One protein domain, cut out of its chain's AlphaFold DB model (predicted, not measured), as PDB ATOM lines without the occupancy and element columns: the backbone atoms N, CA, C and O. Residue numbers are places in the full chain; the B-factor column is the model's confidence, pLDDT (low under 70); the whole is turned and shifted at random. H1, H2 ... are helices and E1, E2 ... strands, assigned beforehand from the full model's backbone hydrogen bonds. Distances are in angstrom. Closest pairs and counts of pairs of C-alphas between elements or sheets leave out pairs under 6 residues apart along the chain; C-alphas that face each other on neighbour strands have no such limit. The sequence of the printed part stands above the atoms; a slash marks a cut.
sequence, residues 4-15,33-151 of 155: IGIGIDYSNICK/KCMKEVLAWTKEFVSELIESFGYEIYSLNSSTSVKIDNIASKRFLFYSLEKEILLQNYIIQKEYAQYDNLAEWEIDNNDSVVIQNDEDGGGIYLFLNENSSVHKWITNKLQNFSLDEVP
ATOM      1  N   ILE A   4     -39.115 -48.364   5.720       93.38
ATOM      2  CA  ILE A   4     -37.709 -48.734   5.640       93.38
ATOM      3  C   ILE A   4     -36.913 -47.878   6.621       93.38
ATOM      4  O   ILE A   4     -37.238 -46.701   6.805       93.38
ATOM      5  N   GLY A   5     -35.914 -48.479   7.262       94.81
ATOM      6  CA  GLY A   5     -34.898 -47.788   8.044       94.81
ATOM      7  C   GLY A   5     -33.576 -47.748   7.287       94.81
ATOM      8  O   GLY A   5     -33.161 -48.760   6.727       94.81
ATOM      9  N   ILE A   6     -32.927 -46.588   7.282       96.25
ATOM     10  CA  ILE A   6     -31.568 -46.390   6.777       96.25
ATOM     11  C   ILE A   6     -30.672 -46.097   7.977       96.25
ATOM     12  O   ILE A   6     -30.822 -45.055   8.620       96.25
ATOM     13  N   GLY A   7     -29.758 -47.015   8.271       95.44
ATOM     14  CA  GLY A   7     -28.687 -46.839   9.241       95.44
ATOM     15  C   GLY A   7     -27.484 -46.146   8.618       95.44
ATOM     16  O   GLY A   7     -27.023 -46.521   7.538       95.44
ATOM     17  N   ILE A   8     -26.994 -45.118   9.306       94.81
ATOM     18  CA  ILE A   8     -25.805 -44.357   8.930       94.81
ATOM     19  C   ILE A   8     -24.780 -44.520  10.045       94.81
ATOM     20  O   ILE A   8     -24.837 -43.822  11.059       94.81
ATOM     21  N   ASP A   9     -23.839 -45.437   9.839       92.44
ATOM     22  CA  ASP A   9     -22.707 -45.629  10.743       92.44
ATOM     23  C   ASP A   9     -21.708 -44.474  10.591       92.44
ATOM     24  O   ASP A   9     -21.347 -44.078   9.472       92.44
ATOM     25  N   TYR A  10     -21.240 -43.935  11.717       92.81
ATOM     26  CA  TYR A  10     -20.293 -42.824  11.742       92.81
ATOM     27  C   TYR A  10     -18.930 -43.150  11.122       92.81
ATOM     28  O   TYR A  10     -18.207 -42.226  10.750       92.81
ATOM     29  N   SER A  11     -18.571 -44.422  10.946       91.25
ATOM     30  CA  SER A  11     -17.370 -44.856  10.219       91.25
ATOM     31  C   SER A  11     -17.389 -44.431   8.746       91.25
ATOM     32  O   SER A  11     -16.332 -44.233   8.143       91.25
ATOM     33  N   ASN A  12     -18.574 -44.187   8.172       92.62
ATOM     34  CA  ASN A  12     -18.699 -43.583   6.843       92.62
ATOM     35  C   ASN A  12     -18.237 -42.114   6.812       92.62
ATOM     36  O   ASN A  12     -17.849 -41.608   5.756       92.62
ATOM     37  N   ILE A  13     -18.280 -41.434   7.961       93.38
ATOM     38  CA  ILE A  13     -17.888 -40.031   8.139       93.38
ATOM     39  C   ILE A  13     -16.416 -39.975   8.560       93.38
ATOM     40  O   ILE A  13     -15.589 -39.369   7.879       93.38
ATOM     41  N   CYS A  14     -16.079 -40.674   9.643       89.69
ATOM     42  CA  CYS A  14     -14.734 -40.785  10.189       89.69
ATOM     43  C   CYS A  14     -14.024 -42.016   9.617       89.69
ATOM     44  O   CYS A  14     -13.852 -43.024  10.305       89.69
ATOM     45  N   LYS A  15     -13.619 -41.941   8.345       80.75
ATOM     46  CA  LYS A  15     -12.917 -43.049   7.681       80.75
ATOM     47  C   LYS A  15     -11.705 -43.503   8.501       80.75
ATOM     48  O   LYS A  15     -10.954 -42.673   9.010       80.75
ATOM     49  N   LYS A  33     -11.769 -35.395  17.392       91.94
ATOM     50  CA  LYS A  33     -11.781 -34.981  15.989       91.94
ATOM     51  C   LYS A  33     -12.939 -35.649  15.248       91.94
ATOM     52  O   LYS A  33     -13.739 -34.924  14.663       91.94
ATOM     53  N   CYS A  34     -13.072 -36.972  15.347       92.19
ATOM     54  CA  CYS A  34     -14.166 -37.704  14.712       92.19
ATOM     55  C   CYS A  34     -15.538 -37.176  15.158       92.19
ATOM     56  O   CYS A  34     -16.372 -36.814  14.336       92.19
ATOM     57  N   MET A  35     -15.754 -36.999  16.461       92.44
ATOM     58  CA  MET A  35     -17.016 -36.465  16.979       92.44
ATOM     59  C   MET A  35     -17.359 -35.081  16.415       92.44
ATOM     60  O   MET A  35     -18.525 -34.777  16.183       92.44
ATOM     61  N   LYS A  36     -16.363 -34.211  16.202       93.44
ATOM     62  CA  LYS A  36     -16.597 -32.897  15.579       93.44
ATOM     63  C   LYS A  36     -17.011 -33.033  14.117       93.44
ATOM     64  O   LYS A  36     -17.884 -32.285  13.687       93.44
ATOM     65  N   GLU A  37     -16.407 -33.964  13.384       94.94
ATOM     66  CA  GLU A  37     -16.773 -34.267  11.997       94.94
ATOM     67  C   GLU A  37     -18.202 -34.812  11.923       94.94
ATOM     68  O   GLU A  37     -18.998 -34.295  11.145       94.94
ATOM     69  N   VAL A  38     -18.570 -35.747  12.805       95.44
ATOM     70  CA  VAL A  38     -19.936 -36.282  12.903       95.44
ATOM     71  C   VAL A  38     -20.949 -35.185  13.242       95.44
ATOM     72  O   VAL A  38     -21.968 -35.070  12.574       95.44
ATOM     73  N   LEU A  39     -20.667 -34.319  14.224       95.44
ATOM     74  CA  LEU A  39     -21.556 -33.197  14.565       95.44
ATOM     75  C   LEU A  39     -21.773 -32.248  13.381       95.44
ATOM     76  O   LEU A  39     -22.903 -31.835  13.116       95.44
ATOM     77  N   ALA A  40     -20.689 -31.881  12.693       96.75
ATOM     78  CA  ALA A  40     -20.746 -30.986  11.545       96.75
ATOM     79  C   ALA A  40     -21.528 -31.622  10.392       96.75
ATOM     80  O   ALA A  40     -22.436 -30.994   9.851       96.75
ATOM     81  N   TRP A  41     -21.225 -32.884  10.085       96.88
ATOM     82  CA  TRP A  41     -21.880 -33.643   9.032       96.88
ATOM     83  C   TRP A  41     -23.377 -33.823   9.304       96.88
ATOM     84  O   TRP A  41     -24.189 -33.522   8.434       96.88
ATOM     85  N   THR A  42     -23.767 -34.227  10.518       96.94
ATOM     86  CA  THR A  42     -25.184 -34.409  10.877       96.94
ATOM     87  C   THR A  42     -25.950 -33.100  10.748       96.94
ATOM     88  O   THR A  42     -27.067 -33.083  10.234       96.94
ATOM     89  N   LYS A  43     -25.354 -31.983  11.187       97.19
ATOM     90  CA  LYS A  43     -25.972 -30.662  11.049       97.19
ATOM     91  C   LYS A  43     -26.181 -30.291   9.584       97.19
ATOM     92  O   LYS A  43     -27.260 -29.837   9.231       97.19
ATOM     93  N   GLU A  44     -25.171 -30.477   8.745       97.62
ATOM     94  CA  GLU A  44     -25.261 -30.181   7.313       97.62
ATOM     95  C   GLU A  44     -26.314 -31.061   6.629       97.62
ATOM     96  O   GLU A  44     -27.232 -30.546   5.994       97.62
ATOM     97  N   PHE A  45     -26.251 -32.376   6.845       97.81
ATOM     98  CA  PHE A  45     -27.174 -33.340   6.256       97.81
ATOM     99  C   PHE A  45     -28.637 -33.061   6.629       97.81
ATOM    100  O   PHE A  45     -29.506 -33.028   5.756       97.81
ATOM    101  N   VAL A  46     -28.922 -32.831   7.916       97.56
ATOM    102  CA  VAL A  46     -30.292 -32.575   8.386       97.56
ATOM    103  C   VAL A  46     -30.792 -31.204   7.924       97.56
ATOM    104  O   VAL A  46     -31.962 -31.094   7.554       97.56
ATOM    105  N   SER A  47     -29.932 -30.179   7.876       97.81
ATOM    106  CA  SER A  47     -30.294 -28.873   7.307       97.81
ATOM    107  C   SER A  47     -30.699 -29.004   5.843       97.81
ATOM    108  O   SER A  47     -31.761 -28.525   5.457       97.81
ATOM    109  N   GLU A  48     -29.895 -29.697   5.035       98.00
ATOM    110  CA  GLU A  48     -30.199 -29.891   3.618       98.00
ATOM    111  C   GLU A  48     -31.498 -30.674   3.395       98.00
ATOM    112  O   GLU A  48     -32.265 -30.349   2.484       98.00
ATOM    113  N   LEU A  49     -31.760 -31.695   4.218       97.19
ATOM    114  CA  LEU A  49     -33.009 -32.454   4.178       97.19
ATOM    115  C   LEU A  49     -34.209 -31.537   4.455       97.19
ATOM    116  O   LEU A  49     -35.187 -31.544   3.711       97.19
ATOM    117  N   ILE A  50     -34.115 -30.722   5.505       96.56
ATOM    118  CA  ILE A  50     -35.151 -29.759   5.886       96.56
ATOM    119  C   ILE A  50     -35.407 -28.754   4.763       96.56
ATOM    120  O   ILE A  50     -36.555 -28.554   4.367       96.56
ATOM    121  N   GLU A  51     -34.352 -28.164   4.211       97.44
ATOM    122  CA  GLU A  51     -34.454 -27.171   3.143       97.44
ATOM    123  C   GLU A  51     -35.034 -27.770   1.854       97.44
ATOM    124  O   GLU A  51     -35.888 -27.153   1.216       97.44
ATOM    125  N   SER A  52     -34.628 -28.992   1.495       97.31
ATOM    126  CA  SER A  52     -35.058 -29.660   0.257       97.31
ATOM    127  C   SER A  52     -36.558 -29.959   0.225       97.31
ATOM    128  O   SER A  52     -37.160 -29.970  -0.850       97.31
ATOM    129  N   PHE A  53     -37.162 -30.208   1.388       96.56
ATOM    130  CA  PHE A  53     -38.567 -30.607   1.494       96.56
ATOM    131  C   PHE A  53     -39.453 -29.579   2.212       96.56
ATOM    132  O   PHE A  53     -40.670 -29.764   2.287       96.56
ATOM    133  N   GLY A  54     -38.869 -28.475   2.691       95.88
ATOM    134  CA  GLY A  54     -39.571 -27.474   3.492       95.88
ATOM    135  C   GLY A  54     -40.103 -28.067   4.794       95.88
ATOM    136  O   GLY A  54     -41.262 -27.844   5.135       95.88
ATOM    137  N   TYR A  55     -39.292 -28.892   5.456       96.81
ATOM    138  CA  TYR A  55     -39.655 -29.558   6.702       96.81
ATOM    139  C   TYR A  55     -39.239 -28.760   7.937       96.81
ATOM    140  O   TYR A  55     -38.452 -27.824   7.888       96.81
ATOM    141  N   GLU A  56     -39.753 -29.189   9.073       96.50
ATOM    142  CA  GLU A  56     -39.330 -28.798  10.404       96.50
ATOM    143  C   GLU A  56     -39.128 -30.056  11.256       96.50
ATOM    144  O   GLU A  56     -39.489 -31.163  10.854       96.50
ATOM    145  N   ILE A  57     -38.533 -29.892  12.436       96.88
ATOM    146  CA  ILE A  57     -38.280 -30.987  13.375       96.88
ATOM    147  C   ILE A  57     -39.259 -30.852  14.535       96.88
ATOM    148  O   ILE A  57     -39.368 -29.781  15.122       96.88
ATOM    149  N   TYR A  58     -39.906 -31.937  14.931       95.81
ATOM    150  CA  TYR A  58     -40.833 -31.973  16.056       95.81
ATOM    151  C   TYR A  58     -40.522 -33.142  16.982       95.81
ATOM    152  O   TYR A  58     -39.986 -34.174  16.573       95.81
ATOM    153  N   SER A  59     -40.908 -33.000  18.245       92.69
ATOM    154  CA  SER A  59     -41.138 -34.164  19.103       92.69
ATOM    155  C   SER A  59     -42.500 -34.774  18.763       92.69
ATOM    156  O   SER A  59     -43.401 -34.054  18.341       92.69
ATOM    157  N   LEU A  60     -42.674 -36.075  19.014       89.31
ATOM    158  CA  LEU A  60     -43.914 -36.826  18.745       89.31
ATOM    159  C   LEU A  60     -45.199 -36.100  19.194       89.31
ATOM    160  O   LEU A  60     -46.180 -36.039  18.462       89.31
ATOM    161  N   ASN A  61     -45.167 -35.502  20.384       87.19
ATOM    162  CA  ASN A  61     -46.325 -34.919  21.059       87.19
ATOM    163  C   ASN A  61     -46.201 -33.404  21.298       87.19
ATOM    164  O   ASN A  61     -46.838 -32.865  22.207       87.19
ATOM    165  N   SER A  62     -45.349 -32.709  20.539       90.44
ATOM    166  CA  SER A  62     -45.162 -31.267  20.702       90.44
ATOM    167  C   SER A  62     -45.196 -30.528  19.376       90.44
ATOM    168  O   SER A  62     -44.369 -30.763  18.500       90.44
ATOM    169  N   SER A  63     -46.094 -29.547  19.284       90.38
ATOM    170  CA  SER A  63     -46.176 -28.615  18.156       90.38
ATOM    171  C   SER A  63     -45.050 -27.587  18.123       90.38
ATOM    172  O   SER A  63     -44.955 -26.799  17.183       90.38
ATOM    173  N   THR A  64     -44.192 -27.565  19.145       91.88
ATOM    174  CA  THR A  64     -43.034 -26.676  19.157       91.88
ATOM    175  C   THR A  64     -41.935 -27.271  18.296       91.88
ATOM    176  O   THR A  64     -41.399 -28.334  18.610       91.88
ATOM    177  N   SER A  65     -41.571 -26.539  17.246       92.75
ATOM    178  CA  SER A  65     -40.435 -26.878  16.400       92.75
ATOM    179  C   SER A  65     -39.144 -26.960  17.222       92.75
ATOM    180  O   SER A  65     -38.836 -26.103  18.060       92.75
ATOM    181  N   VAL A  66     -38.387 -28.021  16.991       94.19
ATOM    182  CA  VAL A  66     -37.141 -28.358  17.662       94.19
ATOM    183  C   VAL A  66     -35.984 -27.819  16.827       94.19
ATOM    184  O   VAL A  66     -35.943 -27.946  15.606       94.19
ATOM    185  N   LYS A  67     -34.990 -27.222  17.485       94.44
ATOM    186  CA  LYS A  67     -33.784 -26.759  16.788       94.44
ATOM    187  C   LYS A  67     -32.959 -27.947  16.304       94.44
ATOM    188  O   LYS A  67     -32.733 -28.885  17.066       94.44
ATOM    189  N   ILE A  68     -32.401 -27.831  15.100       93.88
ATOM    190  CA  ILE A  68     -31.454 -28.808  14.543       93.88
ATOM    191  C   ILE A  68     -30.280 -29.111  15.480       93.88
ATOM    192  O   ILE A  68     -29.818 -30.246  15.538       93.88
ATOM    193  N   ASP A  69     -29.845 -28.129  16.276       92.12
ATOM    194  CA  ASP A  69     -28.767 -28.304  17.250       92.12
ATOM    195  C   ASP A  69     -29.077 -29.379  18.304       92.12
ATOM    196  O   ASP A  69     -28.143 -29.866  18.927       92.12
ATOM    197  N   ASN A  70     -30.341 -29.774  18.508       88.44
ATOM    198  CA  ASN A  70     -30.678 -30.895  19.389       88.44
ATOM    199  C   ASN A  70     -30.282 -32.242  18.774       88.44
ATOM    200  O   ASN A  70     -29.694 -33.068  19.469       88.44
ATOM    201  N   ILE A  71     -30.534 -32.428  17.474       89.25
ATOM    202  CA  ILE A  71     -30.124 -33.619  16.718       89.25
ATOM    203  C   ILE A  71     -28.609 -33.603  16.501       89.25
ATOM    204  O   ILE A  71     -27.924 -34.588  16.741       89.25
ATOM    205  N   ALA A  72     -28.053 -32.456  16.111       90.38
ATOM    206  CA  ALA A  72     -26.614 -32.267  15.956       90.38
ATOM    207  C   ALA A  72     -25.916 -31.959  17.296       90.38
ATOM    208  O   ALA A  72     -24.954 -31.189  17.346       90.38
ATOM    209  N   SER A  73     -26.408 -32.532  18.400       87.50
ATOM    210  CA  SER A  73     -25.790 -32.403  19.718       87.50
ATOM    211  C   SER A  73     -25.033 -33.666  20.085       87.50
ATOM    212  O   SER A  73     -25.416 -34.784  19.746       87.50
ATOM    213  N   LYS A  74     -24.003 -33.498  20.917       84.44
ATOM    214  CA  LYS A  74     -23.277 -34.640  21.467       84.44
ATOM    215  C   LYS A  74     -24.181 -35.637  22.212       84.44
ATOM    216  O   LYS A  74     -23.854 -36.808  22.249       84.44
ATOM    217  N   ARG A  75     -25.266 -35.177  22.849       85.50
ATOM    218  CA  ARG A  75     -26.154 -36.028  23.669       85.50
ATOM    219  C   ARG A  75     -27.149 -36.840  22.857       85.50
ATOM    220  O   ARG A  75     -27.701 -37.792  23.392       85.50
ATOM    221  N   PHE A  76     -27.406 -36.420  21.628       88.75
ATOM    222  CA  PHE A  76     -28.171 -37.213  20.688       88.75
ATOM    223  C   PHE A  76     -27.254 -38.216  19.987       88.75
ATOM    224  O   PHE A  76     -27.622 -39.366  19.847       88.75
ATOM    225  N   LEU A  77     -26.040 -37.811  19.601       89.62
ATOM    226  CA  LEU A  77     -25.191 -38.630  18.730       89.62
ATOM    227  C   LEU A  77     -24.273 -39.625  19.451       89.62
ATOM    228  O   LEU A  77     -23.954 -40.649  18.858       89.62
ATOM    229  N   PHE A  78     -23.805 -39.319  20.665       88.88
ATOM    230  CA  PHE A  78     -22.668 -40.008  21.293       88.88
ATOM    231  C   PHE A  78     -22.998 -40.536  22.684       88.88
ATOM    232  O   PHE A  78     -23.573 -39.814  23.509       88.88
ATOM    233  N   TYR A  79     -22.572 -41.772  22.946       79.00
ATOM    234  CA  TYR A  79     -22.771 -42.484  24.204       79.00
ATOM    235  C   TYR A  79     -22.144 -41.744  25.398       79.00
ATOM    236  O   TYR A  79     -21.267 -40.897  25.237       79.00
ATOM    237  N   SER A  80     -22.602 -42.029  26.619       73.06
ATOM    238  CA  SER A  80     -21.979 -41.540  27.854       73.06
ATOM    239  C   SER A  80     -21.970 -42.660  28.887       73.06
ATOM    240  O   SER A  80     -23.016 -43.168  29.273       73.06
ATOM    241  N   LEU A  81     -20.788 -43.031  29.377       68.00
ATOM    242  CA  LEU A  81     -20.651 -44.092  30.385       68.00
ATOM    243  C   LEU A  81     -21.299 -43.725  31.730       68.00
ATOM    244  O   LEU A  81     -21.685 -44.605  32.495       68.00
ATOM    245  N   GLU A  82     -21.434 -42.431  32.032       63.91
ATOM    246  CA  GLU A  82     -22.051 -41.950  33.274       63.91
ATOM    247  C   GLU A  82     -23.584 -41.902  33.213       63.91
ATOM    248  O   GLU A  82     -24.249 -41.812  34.249       63.91
ATOM    249  N   LYS A  83     -24.152 -41.891  32.004       62.31
ATOM    250  CA  LYS A  83     -25.592 -41.792  31.760       62.31
ATOM    251  C   LYS A  83     -25.922 -42.573  30.505       62.31
ATOM    252  O   LYS A  83     -25.575 -42.108  29.422       62.31
ATOM    253  N   GLU A  84     -26.638 -43.687  30.664       61.28
ATOM    254  CA  GLU A  84     -27.211 -44.419  29.535       61.28
ATOM    255  C   GLU A  84     -27.823 -43.431  28.540       61.28
ATOM    256  O   GLU A  84     -28.572 -42.517  28.919       61.28
ATOM    257  N   ILE A  85     -27.462 -43.586  27.266       67.88
ATOM    258  CA  ILE A  85     -28.205 -42.930  26.206       67.88
ATOM    259  C   ILE A  85     -29.636 -43.448  26.315       67.88
ATOM    260  O   ILE A  85     -29.897 -44.643  26.214       67.88
ATOM    261  N   LEU A  86     -30.570 -42.532  26.534       75.44
ATOM    262  CA  LEU A  86     -31.964 -42.826  26.274       75.44
ATOM    263  C   LEU A  86     -32.162 -42.707  24.768       75.44
ATOM    264  O   LEU A  86     -31.783 -41.683  24.186       75.44
ATOM    265  N   LEU A  87     -32.764 -43.733  24.166       84.56
ATOM    266  CA  LEU A  87     -33.293 -43.643  22.812       84.56
ATOM    267  C   LEU A  87     -34.182 -42.406  22.699       84.56
ATOM    268  O   LEU A  87     -35.130 -42.208  23.461       84.56
ATOM    269  N   GLN A  88     -33.835 -41.562  21.745       88.88
ATOM    270  CA  GLN A  88     -34.508 -40.327  21.416       88.88
ATOM    271  C   GLN A  88     -34.850 -40.351  19.938       88.88
ATOM    272  O   GLN A  88     -34.053 -40.733  19.084       88.88
ATOM    273  N   ASN A  89     -36.049 -39.881  19.634       92.31
ATOM    274  CA  ASN A  89     -36.546 -39.810  18.276       92.31
ATOM    275  C   ASN A  89     -37.246 -38.478  18.051       92.31
ATOM    276  O   ASN A  89     -37.981 -37.988  18.913       92.31
ATOM    277  N   TYR A  90     -37.031 -37.929  16.863       95.44
ATOM    278  CA  TYR A  90     -37.694 -36.731  16.376       95.44
ATOM    279  C   TYR A  90     -38.367 -37.020  15.040       95.44
ATOM    280  O   TYR A  90     -37.929 -37.888  14.285       95.44
ATOM    281  N   ILE A  91     -39.425 -36.270  14.750       96.25
ATOM    282  CA  ILE A  91     -40.163 -36.338  13.492       96.25
ATOM    283  C   ILE A  91     -39.765 -35.140  12.638       96.25
ATOM    284  O   ILE A  91     -39.918 -33.999  13.063       96.25
ATOM    285  N   ILE A  92     -39.262 -35.396  11.437       96.88
ATOM    286  CA  ILE A  92     -38.951 -34.386  10.430       96.88
ATOM    287  C   ILE A  92     -40.094 -34.384   9.414       96.88
ATOM    288  O   ILE A  92     -40.287 -35.363   8.689       96.88
ATOM    289  N   GLN A  93     -40.884 -33.312   9.391       95.31
ATOM    290  CA  GLN A  93     -42.112 -33.224   8.594       95.31
ATOM    291  C   GLN A  93     -42.474 -31.785   8.246       95.31
ATOM    292  O   GLN A  93     -41.995 -30.846   8.872       95.31
ATOM    293  N   LYS A  94     -43.342 -31.611   7.248       93.94
ATOM    294  CA  LYS A  94     -43.727 -30.289   6.736       93.94
ATOM    295  C   LYS A  94     -44.574 -29.475   7.710       93.94
ATOM    296  O   LYS A  94     -44.364 -28.281   7.861       93.94
ATOM    297  N   GLU A  95     -45.549 -30.125   8.328       90.81
ATOM    298  CA  GLU A  95     -46.475 -29.512   9.276       90.81
ATOM    299  C   GLU A  95     -46.583 -30.414  10.498       90.81
ATOM    300  O   GLU A  95     -46.458 -31.635  10.387       90.81
ATOM    301  N   TYR A  96     -46.816 -29.818  11.666       91.44
ATOM    302  CA  TYR A  96     -46.995 -30.584  12.889       91.44
ATOM    303  C   TYR A  96     -48.204 -31.525  12.796       91.44
ATOM    304  O   TYR A  96     -49.340 -31.090  12.608       91.44
ATOM    305  N   ALA A  97     -47.940 -32.803  13.040       90.69
ATOM    306  CA  ALA A  97     -48.911 -33.827  13.381       90.69
ATOM    307  C   ALA A  97     -48.565 -34.403  14.760       90.69
ATOM    308  O   ALA A  97     -47.390 -34.605  15.075       90.69
ATOM    309  N   GLN A  98     -49.595 -34.640  15.575       90.81
ATOM    310  CA  GLN A  98     -49.439 -35.291  16.869       90.81
ATOM    311  C   GLN A  98     -49.420 -36.806  16.688       90.81
ATOM    312  O   GLN A  98     -50.308 -37.362  16.046       90.81
ATOM    313  N   TYR A  99     -48.451 -37.442  17.332       91.44
ATOM    314  CA  TYR A  99     -48.334 -38.885  17.448       91.44
ATOM    315  C   TYR A  99     -48.156 -39.234  18.920       91.44
ATOM    316  O   TYR A  99     -47.229 -38.741  19.567       91.44
ATOM    317  N   ASP A 100     -49.008 -40.097  19.463       89.19
ATOM    318  CA  ASP A 100     -48.848 -40.539  20.848       89.19
ATOM    319  C   ASP A 100     -47.697 -41.555  20.967       89.19
ATOM    320  O   ASP A 100     -47.093 -41.703  22.030       89.19
ATOM    321  N   ASN A 101     -47.359 -42.239  19.868       91.00
ATOM    322  CA  ASN A 101     -46.260 -43.201  19.777       91.00
ATOM    323  C   ASN A 101     -45.817 -43.436  18.316       91.00
ATOM    324  O   ASN A 101     -46.436 -42.961  17.363       91.00
ATOM    325  N   LEU A 102     -44.735 -44.200  18.130       92.00
ATOM    326  CA  LEU A 102     -44.206 -44.534  16.803       92.00
ATOM    327  C   LEU A 102     -45.109 -45.490  15.999       92.00
ATOM    328  O   LEU A 102     -45.003 -45.511  14.774       92.00
ATOM    329  N   ALA A 103     -46.009 -46.241  16.645       92.12
ATOM    330  CA  ALA A 103     -46.957 -47.113  15.944       92.12
ATOM    331  C   ALA A 103     -48.049 -46.294  15.244       92.12
ATOM    332  O   ALA A 103     -48.466 -46.625  14.137       92.12
ATOM    333  N   GLU A 104     -48.467 -45.178  15.841       92.06
ATOM    334  CA  GLU A 104     -49.361 -44.222  15.183       92.06
ATOM    335  C   GLU A 104     -48.689 -43.554  13.985       92.06
ATOM    336  O   GLU A 104     -49.270 -43.511  12.898       92.06
ATOM    337  N   TRP A 105     -47.436 -43.117  14.148       93.88
ATOM    338  CA  TRP A 105     -46.647 -42.585  13.037       93.88
ATOM    339  C   TRP A 105     -46.507 -43.603  11.893       93.88
ATOM    340  O   TRP A 105     -46.596 -43.247  10.716       93.88
ATOM    341  N   GLU A 106     -46.335 -44.890  12.203       92.00
ATOM    342  CA  GLU A 106     -46.221 -45.944  11.191       92.00
ATOM    343  C   GLU A 106     -47.427 -45.983  10.241       92.00
ATOM    344  O   GLU A 106     -47.271 -46.138   9.019       92.00
ATOM    345  N   ILE A 107     -48.620 -45.809  10.811       89.12
ATOM    346  CA  ILE A 107     -49.901 -45.868  10.111       89.12
ATOM    347  C   ILE A 107     -50.084 -44.624   9.235       89.12
ATOM    348  O   ILE A 107     -50.387 -44.765   8.047       89.12
ATOM    349  N   ASP A 108     -49.850 -43.431   9.788       85.62
ATOM    350  CA  ASP A 108     -50.105 -42.153   9.115       85.62
ATOM    351  C   ASP A 108     -48.986 -41.128   9.362       85.62
ATOM    352  O   ASP A 108     -48.918 -40.465  10.384       85.62
ATOM    353  N   ASN A 109     -48.080 -40.981   8.402       82.81
ATOM    354  CA  ASN A 109     -46.831 -40.215   8.546       82.81
ATOM    355  C   ASN A 109     -46.725 -39.088   7.531       82.81
ATOM    356  O   ASN A 109     -45.704 -38.418   7.547       82.81
ATOM    357  N   ASN A 110     -47.706 -38.868   6.650       80.25
ATOM    358  CA  ASN A 110     -47.704 -37.733   5.713       80.25
ATOM    359  C   ASN A 110     -46.344 -37.466   5.012       80.25
ATOM    360  O   ASN A 110     -45.912 -36.321   4.902       80.25
ATOM    361  N   ASP A 111     -45.650 -38.526   4.568       85.38
ATOM    362  CA  ASP A 111     -44.289 -38.467   3.996       85.38
ATOM    363  C   ASP A 111     -43.232 -37.801   4.904       85.38
ATOM    364  O   ASP A 111     -42.337 -37.099   4.439       85.38
ATOM    365  N   SER A 112     -43.315 -38.038   6.210       94.19
ATOM    366  CA  SER A 112     -42.321 -37.624   7.203       94.19
ATOM    367  C   SER A 112     -41.214 -38.658   7.413       94.19
ATOM    368  O   SER A 112     -41.282 -39.802   6.949       94.19
ATOM    369  N   VAL A 113     -40.181 -38.233   8.141       96.88
ATOM    370  CA  VAL A 113     -39.028 -39.050   8.526       96.88
ATOM    371  C   VAL A 113     -38.913 -39.079  10.042       96.88
ATOM    372  O   VAL A 113     -38.921 -38.031  10.681       96.88
ATOM    373  N   VAL A 114     -38.739 -40.259  10.626       96.62
ATOM    374  CA  VAL A 114     -38.236 -40.378  11.999       96.62
ATOM    375  C   VAL A 114     -36.719 -40.381  11.936       96.62
ATOM    376  O   VAL A 114     -36.142 -41.194  11.219       96.62
ATOM    377  N   ILE A 115     -36.078 -39.513  12.710       96.88
ATOM    378  CA  ILE A 115     -34.651 -39.618  13.014       96.88
ATOM    379  C   ILE A 115     -34.492 -40.108  14.446       96.88
ATOM    380  O   ILE A 115     -35.085 -39.545  15.368       96.88
ATOM    381  N   GLN A 116     -33.700 -41.155  14.625       94.25
ATOM    382  CA  GLN A 116     -33.437 -41.778  15.914       94.25
ATOM    383  C   GLN A 116     -31.932 -41.938  16.093       94.25
ATOM    384  O   GLN A 116     -31.210 -42.211  15.131       94.25
ATOM    385  N   ASN A 117     -31.446 -41.730  17.310       91.31
ATOM    386  CA  ASN A 117     -30.060 -42.039  17.619       91.31
ATOM    387  C   ASN A 117     -29.854 -43.544  17.792       91.31
ATOM    388  O   ASN A 117     -30.769 -44.267  18.179       91.31
ATOM    389  N   ASP A 118     -28.627 -43.991  17.571       88.25
ATOM    390  CA  ASP A 118     -28.216 -45.334  17.945       88.25
ATOM    391  C   ASP A 118     -28.067 -45.487  19.472       88.25
ATOM    392  O   ASP A 118     -27.641 -44.548  20.156       88.25
ATOM    393  N   GLU A 119     -28.430 -46.659  20.005       81.06
ATOM    394  CA  GLU A 119     -28.350 -46.973  21.446       81.06
ATOM    395  C   GLU A 119     -26.900 -46.949  21.949       81.06
ATOM    396  O   GLU A 119     -26.624 -46.449  23.042       81.06
ATOM    397  N   ASP A 120     -25.971 -47.413  21.112       79.69
ATOM    398  CA  ASP A 120     -24.541 -47.488  21.410       79.69
ATOM    399  C   ASP A 120     -23.774 -46.226  20.963       79.69
ATOM    400  O   ASP A 120     -22.565 -46.104  21.185       79.69
ATOM    401  N   GLY A 121     -24.466 -45.250  20.360       82.06
ATOM    402  CA  GLY A 121     -23.879 -44.000  19.873       82.06
ATOM    403  C   GLY A 121     -22.923 -44.184  18.690       82.06
ATOM    404  O   GLY A 121     -22.000 -43.383  18.530       82.06
ATOM    405  N   GLY A 122     -23.107 -45.241  17.890       86.25
ATOM    406  CA  GLY A 122     -22.298 -45.544  16.701       86.25
ATOM    407  C   GLY A 122     -22.868 -44.995  15.386       86.25
ATOM    408  O   GLY A 122     -22.176 -44.979  14.366       86.25
ATOM    409  N   GLY A 123     -24.109 -44.509  15.402       91.69
ATOM    410  CA  GLY A 123     -24.787 -44.034  14.202       91.69
ATOM    411  C   GLY A 123     -26.103 -43.309  14.466       91.69
ATOM    412  O   GLY A 123     -26.480 -43.013  15.604       91.69
ATOM    413  N   ILE A 124     -26.812 -43.035  13.376       94.44
ATOM    414  CA  ILE A 124     -28.203 -42.572  13.390       94.44
ATOM    415  C   ILE A 124     -29.048 -43.422  12.446       94.44
ATOM    416  O   ILE A 124     -28.565 -43.907  11.421       94.44
ATOM    417  N   TYR A 125     -30.331 -43.542  12.770       95.62
ATOM    418  CA  TYR A 125     -31.322 -44.241  11.964       95.62
ATOM    419  C   TYR A 125     -32.345 -43.256  11.406       95.62
ATOM    420  O   TYR A 125     -32.839 -42.379  12.121       95.62
ATOM    421  N   LEU A 126     -32.680 -43.415  10.127       97.06
ATOM    422  CA  LEU A 126     -33.741 -42.675   9.447       97.06
ATOM    423  C   LEU A 126     -34.837 -43.643   9.019       97.06
ATOM    424  O   LEU A 126     -34.584 -44.508   8.184       97.06
ATOM    425  N   PHE A 127     -36.054 -43.485   9.535       96.56
ATOM    426  CA  PHE A 127     -37.203 -44.299   9.136       96.56
ATOM    427  C   PHE A 127     -38.202 -43.487   8.325       96.56
ATOM    428  O   PHE A 127     -38.540 -42.361   8.684       96.56
ATOM    429  N   LEU A 128     -38.690 -44.063   7.227       96.06
ATOM    430  CA  LEU A 128     -39.538 -43.364   6.265       96.06
ATOM    431  C   LEU A 128     -40.300 -44.332   5.349       96.06
ATOM    432  O   LEU A 128     -40.131 -45.552   5.410       96.06
ATOM    433  N   ASN A 129     -41.148 -43.781   4.479       95.00
ATOM    434  CA  ASN A 129     -41.816 -44.540   3.424       95.00
ATOM    435  C   ASN A 129     -40.811 -44.998   2.364       95.00
ATOM    436  O   ASN A 129     -40.155 -44.172   1.719       95.00
ATOM    437  N   GLU A 130     -40.746 -46.307   2.131       93.12
ATOM    438  CA  GLU A 130     -39.964 -46.884   1.040       93.12
ATOM    439  C   GLU A 130     -40.428 -46.292  -0.305       93.12
ATOM    440  O   GLU A 130     -41.621 -46.115  -0.555       93.12
ATOM    441  N   ASN A 131     -39.474 -45.972  -1.184       93.19
ATOM    442  CA  ASN A 131     -39.687 -45.375  -2.514       93.19
ATOM    443  C   ASN A 131     -40.299 -43.958  -2.559       93.19
ATOM    444  O   ASN A 131     -40.524 -43.444  -3.665       93.19
ATOM    445  N   SER A 132     -40.501 -43.303  -1.411       94.31
ATOM    446  CA  SER A 132     -40.862 -41.880  -1.337       94.31
ATOM    447  C   SER A 132     -39.811 -40.974  -1.999       94.31
ATOM    448  O   SER A 132     -38.676 -41.380  -2.276       94.31
ATOM    449  N   SER A 133     -40.184 -39.721  -2.268       95.25
ATOM    450  CA  SER A 133     -39.246 -38.693  -2.744       95.25
ATOM    451  C   SER A 133     -38.089 -38.497  -1.762       95.25
ATOM    452  O   SER A 133     -36.937 -38.423  -2.188       95.25
ATOM    453  N   VAL A 134     -38.383 -38.507  -0.461       95.94
ATOM    454  CA  VAL A 134     -37.387 -38.401   0.609       95.94
ATOM    455  C   VAL A 134     -36.443 -39.602   0.613       95.94
ATOM    456  O   VAL A 134     -35.229 -39.425   0.646       95.94
ATOM    457  N   HIS A 135     -36.970 -40.821   0.461       95.19
ATOM    458  CA  HIS A 135     -36.152 -42.035   0.366       95.19
ATOM    459  C   HIS A 135     -35.151 -41.977  -0.785       95.19
ATOM    460  O   HIS A 135     -33.963 -42.252  -0.609       95.19
ATOM    461  N   LYS A 136     -35.614 -41.562  -1.964       95.81
ATOM    462  CA  LYS A 136     -34.756 -41.399  -3.143       95.81
ATOM    463  C   LYS A 136     -33.715 -40.301  -2.946       95.81
ATOM    464  O   LYS A 136     -32.583 -40.451  -3.393       95.81
ATOM    465  N   TRP A 137     -34.083 -39.210  -2.277       97.19
ATOM    466  CA  TRP A 137     -33.152 -38.129  -1.974       97.19
ATOM    467  C   TRP A 137     -32.044 -38.595  -1.025       97.19
ATOM    468  O   TRP A 137     -30.874 -38.409  -1.348       97.19
ATOM    469  N   ILE A 138     -32.394 -39.267   0.079       96.44
ATOM    470  CA  ILE A 138     -31.424 -39.774   1.066       96.44
ATOM    471  C   ILE A 138     -30.473 -40.776   0.408       96.44
ATOM    472  O   ILE A 138     -29.259 -40.612   0.481       96.44
ATOM    473  N   THR A 139     -31.008 -41.785  -0.282       95.38
ATOM    474  CA  THR A 139     -30.191 -42.825  -0.935       95.38
ATOM    475  C   THR A 139     -29.263 -42.250  -2.003       95.38
ATOM    476  O   THR A 139     -28.106 -42.649  -2.086       95.38
ATOM    477  N   ASN A 140     -29.713 -41.256  -2.773       96.88
ATOM    478  CA  ASN A 140     -28.857 -40.562  -3.734       96.88
ATOM    479  C   ASN A 140     -27.783 -39.700  -3.046       96.88
ATOM    480  O   ASN A 140     -26.620 -39.715  -3.452       96.88
ATOM    481  N   LYS A 141     -28.148 -38.961  -1.989       96.69
ATOM    482  CA  LYS A 141     -27.214 -38.129  -1.210       96.69
ATOM    483  C   LYS A 141     -26.120 -38.981  -0.558       96.69
ATOM    484  O   LYS A 141     -24.969 -38.555  -0.502       96.69
ATOM    485  N   LEU A 142     -26.472 -40.190  -0.128       95.94
ATOM    486  CA  LEU A 142     -25.607 -41.134   0.576       95.94
ATOM    487  C   LEU A 142     -25.105 -42.286  -0.310       95.94
ATOM    488  O   LEU A 142     -24.648 -43.295   0.207       95.94
ATOM    489  N   GLN A 143     -25.121 -42.143  -1.638       94.81
ATOM    490  CA  GLN A 143     -24.723 -43.214  -2.572       94.81
ATOM    491  C   GLN A 143     -23.292 -43.755  -2.372       94.81
ATOM    492  O   GLN A 143     -22.966 -44.837  -2.848       94.81
ATOM    493  N   ASN A 144     -22.428 -42.989  -1.697       93.50
ATOM    494  CA  ASN A 144     -21.042 -43.363  -1.400       93.50
ATOM    495  C   ASN A 144     -20.853 -43.908   0.026       93.50
ATOM    496  O   ASN A 144     -19.715 -44.129   0.438       93.50
ATOM    497  N   PHE A 145     -21.934 -44.049   0.793       93.88
ATOM    498  CA  PHE A 145     -21.922 -44.597   2.144       93.88
ATOM    499  C   PHE A 145     -22.296 -46.081   2.078       93.88
ATOM    500  O   PHE A 145     -23.106 -46.494   1.249       93.88
ATOM    501  N   SER A 146     -21.725 -46.876   2.978       90.94
ATOM    502  CA  SER A 146     -22.256 -48.195   3.303       90.94
ATOM    503  C   SER A 146     -23.444 -47.993   4.237       90.94
ATOM    504  O   SER A 146     -23.256 -47.601   5.389       90.94
ATOM    505  N   LEU A 147     -24.651 -48.184   3.709       91.56
ATOM    506  CA  LEU A 147     -25.903 -48.015   4.441       91.56
ATOM    507  C   LEU A 147     -26.423 -49.369   4.910       91.56
ATOM    508  O   LEU A 147     -26.446 -50.318   4.125       91.56
ATOM    509  N   ASP A 148     -26.909 -49.417   6.145       89.06
ATOM    510  CA  ASP A 148     -27.588 -50.594   6.678       89.06
ATOM    511  C   ASP A 148     -29.100 -50.450   6.507       89.06
ATOM    512  O   ASP A 148     -29.689 -49.424   6.855       89.06
ATOM    513  N   GLU A 149     -29.754 -51.487   5.987       88.88
ATOM    514  CA  GLU A 149     -31.213 -51.561   6.014       88.88
ATOM    515  C   GLU A 149     -31.666 -52.071   7.380       88.88
ATOM    516  O   GLU A 149     -31.399 -53.212   7.764       88.88
ATOM    517  N   VAL A 150     -32.383 -51.222   8.110       88.50
ATOM    518  CA  VAL A 150     -32.848 -51.521   9.464       88.50
ATOM    519  C   VAL A 150     -34.365 -51.691   9.443       88.50
ATOM    520  O   VAL A 150     -35.077 -50.819   8.931       88.50
ATOM    521  N   PRO A 151     -34.912 -52.797   9.978       86.38
ATOM    522  CA  PRO A 151     -36.354 -52.945  10.085       86.38
ATOM    523  C   PRO A 151     -36.909 -51.891  11.043       86.38
ATOM    524  O   PRO A 151     -36.434 -51.738  12.167       86.38
TER     525      PRO A 151
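AT A GLANCE: This is residues 4 to 15 and 33 to 151 of the 155 residues of an uncharacterized protein of Candidatus Sulfurimonas marisnigri (UniProt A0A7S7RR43). A strongly twisted sheet of six strands is covered on one face by the long helix H1 and the shorter helix H5, making two layers, with the short helices H2 and H3 beside H1. H4 is a small helix away from the other helices. The printed part has 131 residues, with elements in the order E1 H1 E2 H2 H3 E3 H4 E4 E5 H5 E6. The sheet runs E2 E3 E4 E5 E1 E6, antiparallel throughout, and the class is mixed, helices and strands. The whole is compact and rounded, with a radius of gyration of the C-alphas of 14.0 A and spans of 38 by 34 by 26 A.

IN THESE COORDINATES: The sheet holds E2, residues 56 to 58; E3, residues 89 to 93, 13.0 A; E4, residues 113 to 117, 13.1 A; E5, residues 123 to 129, 20.2 A; E1, residues 4 to 9, 16.1 A; and E6, residues 147 to 150. E1 begins at C-alpha 4 (-37.709, -48.734, 5.640). H1, residues 33 to 53, is 30.8 A long and begins at C-alpha 33 (-11.781, -34.981, 15.989). H5, residues 133 to 141, is 12.1 A long. H2 is residues 68 to 71, H3 residues 74 to 77 and H4 residues 102 to 107. E6 ends at C-alpha 150 (-32.848, -51.521, 9.464).

HOW THE PARTS SIT: E4 and E5 form a hairpin, with N 114 and O 127 at 2.9 A. Within hydrogen-bond range are also N 90 and O 115 of E3 and E4, 2.9 A; N 58 and O 91 of E2 and E3, 2.8 A; N 6 and O 126 of E1 and E5, 2.8 A; and N 7 and O 148 of E1 and E6, 2.8 A. E5, H5 and E6 form a split strand-helix-strand unit, two strands running the same way with E1 between them, and its crossover is right-handed. H1 has a height over the sheet of 7.4 A and lies only just over E3, on which 3 of its C-alphas fall, along the strands at 10 degrees on the local plane. H5, on the same face, has a height over the sheet of 9.9 A. H1 and H5 are close but not clearly touching, the closest C-alphas, of Phe 53 and Val 134, 7.9 A apart. H1 touches H2 with residues 42 to 47 alone, closest at the C-alphas of Lys 43 and Ile 68, 6.8 A. H1 and H3 only just touch, with 3 pairs of C-alphas within 8 A, the closest those of Leu 39 and Lys 74, 7.3 A. H4 only grazes the sheet with residues 102 to 106 and is apart from H1, H2, H3 and H5. In H1, H4 and H5 every O i to N i+4 pair is within hydrogen-bond range; H2 and H3 are too short for such a pair, and their single O i to N i+3 pair is within range in H2 but not in H3.

THE WHOLE: The two farthest C-alphas, of Lys 33 and Ile 107, are 40.1 A apart. Residues 16 to 32 are not printed, and C-alphas 15 and 33 are 11.6 A apart across this cut. The link H3 to E3 is long, with 11 residues. Mean pLDDT of the printed part is 91.1; residues 81 to 85 are under 70.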